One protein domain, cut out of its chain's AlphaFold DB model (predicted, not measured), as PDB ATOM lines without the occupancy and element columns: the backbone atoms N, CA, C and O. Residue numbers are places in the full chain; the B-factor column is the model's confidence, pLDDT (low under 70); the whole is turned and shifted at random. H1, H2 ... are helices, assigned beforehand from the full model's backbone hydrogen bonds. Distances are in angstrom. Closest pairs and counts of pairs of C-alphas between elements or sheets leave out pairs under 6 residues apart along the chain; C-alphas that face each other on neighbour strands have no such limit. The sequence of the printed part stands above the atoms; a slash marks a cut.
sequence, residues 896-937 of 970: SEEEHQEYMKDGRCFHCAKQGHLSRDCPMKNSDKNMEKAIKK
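AT A GLANCE: This is residues 896 to 937 of the 970 residues of the protein "CCHC-type domain-containing protein" of Moniliophthora roreri (UniProt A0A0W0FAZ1). Two short helices lie at opposite ends of a long looping stretch, residues 906 to 927, which winds through the middle; residues 926 to 937, with H2, stick out as a free arm. The printed part has 42 residues with two named helices, H1 then H2, and no named strand. The class is all helix, though under half of the residues, 17 of 42, are in named elements. The whole is loose, with a radius of gyration of the C-alphas of 12.8 A, and only just elongated, spanning 40 by 20 by 12 A.

HOW THE PARTS SIT: H1, residues 897 to 905, and H2, residues 928 to 935, are apart. Residues 926 to 937, of which 928 to 935 belong to H2, stand free. Every O i to N i+4 pair in H1 is within hydrogen-bond range; in H2, 3 of 4 are.

IN THESE COORDINATES: H1 is 12.2 A long, from C-alpha 897 at (69.873, 159.834, 100.669). H2 is 10.4 A long, ending with C-alpha 935 at (68.170, 127.899, 103.203).

THE WHOLE: The C-alphas of Lys 905 and Lys 937, the two farthest apart, are 40.3 A apart. The printed part has no cut. The link from H1 to H2 is long, 22 residues. The model's pLDDT is under 70 at residue 897 and residues 924 to 937.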
ATOM      1  N   SER A 896      71.922 155.455  99.972       70.19
ATOM      2  CA  SER A 896      72.252 156.802 100.468       70.19
ATOM      3  C   SER A 896      71.080 157.766 100.218       70.19
ATOM      4  O   SER A 896      70.208 157.473  99.401       70.19
ATOM      5  N   GLU A 897      71.010 158.920 100.887       67.88
ATOM      6  CA  GLU A 897      69.873 159.834 100.669       67.88
ATOM      7  C   GLU A 897      69.869 160.402  99.231       67.88
ATOM      8  O   GLU A 897      68.819 160.661  98.643       67.88
ATOM      9  N   GLU A 898      71.046 160.501  98.614       75.75
ATOM     10  CA  GLU A 898      71.246 160.854  97.210       75.75
ATOM     11  C   GLU A 898      70.720 159.748  96.281       75.75
ATOM     12  O   GLU A 898      69.897 160.021  95.401       75.75
ATOM     13  N   GLU A 899      71.121 158.491  96.510       73.81
ATOM     14  CA  GLU A 899      70.630 157.322  95.766       73.81
ATOM     15  C   GLU A 899      69.114 157.120  95.953       73.81
ATOM     16  O   GLU A 899      68.389 156.826  95.004       73.81
ATOM     17  N   HIS A 900      68.600 157.324  97.164       75.62
ATOM     18  CA  HIS A 900      67.179 157.259  97.507       75.62
ATOM     19  C   HIS A 900      66.377 158.309  96.723       75.62
ATOM     20  O   HIS A 900      65.352 157.982  96.112       75.62
ATOM     21  N   GLN A 901      66.884 159.544  96.633       78.75
ATOM     22  CA  GLN A 901      66.298 160.580  95.785       78.75
ATOM     23  C   GLN A 901      66.401 160.269  94.286       78.75
ATOM     24  O   GLN A 901      65.469 160.596  93.552       78.75
ATOM     25  N   GLU A 902      67.489 159.667  93.797       82.00
ATOM     26  CA  GLU A 902      67.554 159.194  92.405       82.00
ATOM     27  C   GLU A 902      66.499 158.123  92.121       82.00
ATOM     28  O   GLU A 902      65.793 158.203  91.117       82.00
ATOM     29  N   TYR A 903      66.335 157.152  93.019       83.25
ATOM     30  CA  TYR A 903      65.348 156.092  92.840       83.25
ATOM     31  C   TYR A 903      63.914 156.653  92.861       83.25
ATOM     32  O   TYR A 903      63.072 156.177  92.097       83.25
ATOM     33  N   MET A 904      63.642 157.714  93.636       78.81
ATOM     34  CA  MET A 904      62.387 158.473  93.533       78.81
ATOM     35  C   MET A 904      62.233 159.192  92.185       78.81
ATOM     36  O   MET A 904      61.175 159.077  91.567       78.81
ATOM     37  N   LYS A 905      63.264 159.913  91.719       85.06
ATOM     38  CA  LYS A 905      63.245 160.666  90.446       85.06
ATOM     39  C   LYS A 905      63.013 159.747  89.240       85.06
ATOM     40  O   LYS A 905      62.241 160.091  88.350       85.06
ATOM     41  N   ASP A 906      63.625 158.567  89.252       83.88
ATOM     42  CA  ASP A 906      63.563 157.585  88.164       83.88
ATOM     43  C   ASP A 906      62.386 156.599  88.264       83.88
ATOM     44  O   ASP A 906      62.229 155.740  87.392       83.88
ATOM     45  N   GLY A 907      61.600 156.642  89.347       82.44
ATOM     46  CA  GLY A 907      60.562 155.642  89.621       82.44
ATOM     47  C   GLY A 907      61.112 154.213  89.765       82.44
ATOM     48  O   GLY A 907      60.461 153.257  89.328       82.44
ATOM     49  N   ARG A 908      62.323 154.065  90.324       84.75
ATOM     50  CA  ARG A 908      62.981 152.777  90.607       84.75
ATOM     51  C   ARG A 908      62.458 152.174  91.914       84.75
ATOM     52  O   ARG A 908      62.358 152.834  92.944       84.75
ATOM     53  N   CYS A 909      62.191 150.874  91.897       86.00
ATOM     54  CA  CYS A 909      61.838 150.109  93.084       86.00
ATOM     55  C   CYS A 909      63.032 150.006  94.047       86.00
ATOM     56  O   CYS A 909      64.021 149.354  93.717       86.00
ATOM     57  N   PHE A 910      62.923 150.533  95.271       81.62
ATOM     58  CA  PHE A 910      63.983 150.418  96.289       81.62
ATOM     59  C   PHE A 910      64.312 148.966  96.702       81.62
ATOM     60  O   PHE A 910      65.337 148.739  97.326       81.62
ATOM     61  N   HIS A 911      63.471 147.975  96.360       76.19
ATOM     62  CA  HIS A 911      63.725 146.551  96.652       76.19
ATOM     63  C   HIS A 911      64.489 145.811  95.540       76.19
ATOM     64  O   HIS A 911      65.125 144.799  95.805       76.19
ATOM     65  N   CYS A 912      64.412 146.259  94.279       81.81
ATOM     66  CA  CYS A 912      65.044 145.539  93.156       81.81
ATOM     67  C   CYS A 912      65.657 146.431  92.058       81.81
ATOM     68  O   CYS A 912      65.965 145.937  90.973       81.81
ATOM     69  N   ALA A 913      65.788 147.736  92.317       80.50
ATOM     70  CA  ALA A 913      66.325 148.796  91.450       80.50
ATOM     71  C   ALA A 913      65.662 148.988  90.066       80.50
ATOM     72  O   ALA A 913      66.025 149.904  89.329       80.50
ATOM     73  N   LYS A 914      64.670 148.172  89.696       80.50
ATOM     74  CA  LYS A 914      63.966 148.254  88.405       80.50
ATOM     75  C   LYS A 914      62.917 149.365  88.406       80.50
ATOM     76  O   LYS A 914      62.195 149.537  89.383       80.50
ATOM     77  N   GLN A 915      62.812 150.075  87.287       82.62
ATOM     78  CA  GLN A 915      61.797 151.106  87.059       82.62
ATOM     79  C   GLN A 915      60.381 150.516  86.916       82.62
ATOM     80  O   GLN A 915      60.205 149.325  86.640       82.62
ATOM     81  N   GLY A 916      59.367 151.371  87.074       82.25
ATOM     82  CA  GLY A 916      57.972 151.070  86.726       82.25
ATOM     83  C   GLY A 916      57.131 150.427  87.832       82.25
ATOM     84  O   GLY A 916      55.977 150.089  87.585       82.25
ATOM     85  N   HIS A 917      57.672 150.260  89.042       85.69
ATOM     86  CA  HIS A 917      56.915 149.857  90.229       85.69
ATOM     87  C   HIS A 917      57.626 150.303  91.517       85.69
ATOM     88  O   HIS A 917      58.840 150.497  91.531       85.69
ATOM     89  N   LEU A 918      56.882 150.427  92.619       81.12
ATOM     90  CA  LEU A 918      57.424 150.783  93.935       81.12
ATOM     91  C   LEU A 918      57.602 149.539  94.823       81.12
ATOM     92  O   LEU A 918      57.056 148.474  94.548       81.12
ATOM     93  N   SER A 919      58.335 149.656  95.933       79.12
ATOM     94  CA  SER A 919      58.632 148.532  96.851       79.12
ATOM     95  C   SER A 919      57.414 147.934  97.573       79.12
ATOM     96  O   SER A 919      57.538 146.932  98.284       79.12
ATOM     97  N   ARG A 920      56.218 148.515  97.416       77.88
ATOM     98  CA  ARG A 920      54.954 147.876  97.817       77.88
ATOM     99  C   ARG A 920      54.567 146.757  96.851       77.88
ATOM    100  O   ARG A 920      54.230 145.673  97.318       77.88
ATOM    101  N   ASP A 921      54.747 147.003  95.558       75.50
ATOM    102  CA  ASP A 921      54.207 146.231  94.434       75.50
ATOM    103  C   ASP A 921      55.306 145.434  93.701       75.50
ATOM    104  O   ASP A 921      55.160 145.033  92.548       75.50
ATOM    105  N   CYS A 922      56.445 145.218  94.368       79.62
ATOM    106  CA  CYS A 922      57.588 144.515  93.801       79.62
ATOM    107  C   CYS A 922      57.303 143.015  93.614       79.62
ATOM    108  O   CYS A 922      57.081 142.318  94.608       79.62
ATOM    109  N   PRO A 923      57.394 142.467  92.384       75.25
ATOM    110  CA  PRO A 923      57.113 141.053  92.131       75.25
ATOM    111  C   PRO A 923      58.135 140.107  92.787       75.25
ATOM    112  O   PRO A 923      57.838 138.934  92.989       75.25
ATOM    113  N   MET A 924      59.318 140.608  93.166       63.59
ATOM    114  CA  MET A 924      60.348 139.843  93.886       63.59
ATOM    115  C   MET A 924      60.142 139.823  95.413       63.59
ATOM    116  O   MET A 924      60.744 139.016  96.106       63.59
ATOM    117  N   LYS A 925      59.194 140.589  95.969       63.22
ATOM    118  CA  LYS A 925      58.943 140.654  97.426       63.22
ATOM    119  C   LYS A 925      58.531 139.318  98.078       63.22
ATOM    120  O   LYS A 925      58.527 139.195  99.304       63.22
ATOM    121  N   ASN A 926      58.177 138.323  97.263       59.31
ATOM    122  CA  ASN A 926      57.845 136.964  97.688       59.31
ATOM    123  C   ASN A 926      58.938 135.919  97.380       59.31
ATOM    124  O   ASN A 926      58.848 134.817  97.923       59.31
ATOM    125  N   SER A 927      59.964 136.215  96.563       57.00
ATOM    126  CA  SER A 927      61.059 135.257  96.314       57.00
ATOM    127  C   SER A 927      61.923 135.062  97.550       57.00
ATOM    128  O   SER A 927      62.297 133.938  97.875       57.00
ATOM    129  N   ASP A 928      62.176 136.138  98.283       54.78
ATOM    130  CA  ASP A 928      63.192 136.164  99.336       54.78
ATOM    131  C   ASP A 928      62.719 135.339 100.544       54.78
ATOM    132  O   ASP A 928      63.448 134.496 101.057       54.78
ATOM    133  N   LYS A 929      61.422 135.432 100.869       54.81
ATOM    134  CA  LYS A 929      60.732 134.562 101.841       54.81
ATOM    135  C   LYS A 929      60.689 133.084 101.437       54.81
ATOM    136  O   LYS A 929      60.391 132.238 102.279       54.81
ATOM    137  N   ASN A 930      60.923 132.764 100.164       49.78
ATOM    138  CA  ASN A 930      60.991 131.390  99.667       49.78
ATOM    139  C   ASN A 930      62.443 130.879  99.666       49.78
ATOM    140  O   ASN A 930      62.692 129.747 100.069       49.78
ATOM    141  N   MET A 931      63.410 131.737  99.319       49.78
ATOM    142  CA  MET A 931      64.845 131.461  99.447       49.78
ATOM    143  C   MET A 931      65.253 131.271 100.916       49.78
ATOM    144  O   MET A 931      65.920 130.293 101.236       49.78
ATOM    145  N   GLU A 932      64.781 132.116 101.835       50.62
ATOM    146  CA  GLU A 932      65.032 131.970 103.276       50.62
ATOM    147  C   GLU A 932      64.453 130.650 103.828       50.62
ATOM    148  O   GLU A 932      65.086 129.968 104.636       50.62
ATOM    149  N   LYS A 933      63.278 130.232 103.333       52.94
ATOM    150  CA  LYS A 933      62.673 128.924 103.648       52.94
ATOM    151  C   LYS A 933      63.413 127.740 103.019       52.94
ATOM    152  O   LYS A 933      63.353 126.652 103.582       52.94
ATOM    153  N   ALA A 934      64.099 127.929 101.892       51.19
ATOM    154  CA  ALA A 934      64.955 126.908 101.289       51.19
ATOM    155  C   ALA A 934      66.281 126.764 102.057       51.19
ATOM    156  O   ALA A 934      66.664 125.653 102.413       51.19
ATOM    157  N   ILE A 935      66.929 127.880 102.409       55.78
ATOM    158  CA  ILE A 935      68.170 127.899 103.203       55.78
ATOM    159  C   ILE A 935      67.939 127.244 104.576       55.78
ATOM    160  O   ILE A 935      68.731 126.405 105.005       55.78
ATOM    161  N   LYS A 936      66.795 127.514 105.223       51.62
ATOM    162  CA  LYS A 936      66.406 126.895 106.507       51.62
ATOM    163  C   LYS A 936      66.108 125.382 106.452       51.62
ATOM    164  O   LYS A 936      65.797 124.810 107.495       51.62
ATOM    165  N   LYS A 937      66.238 124.709 105.298       50.50
ATOM    166  CA  LYS A 937      66.162 123.235 105.185       50.50
ATOM    167  C   LYS A 937      67.518 122.512 105.186       50.50
ATOM    168  O   LYS A 937      67.565 121.318 105.480       50.50
TER     169      LYS A 937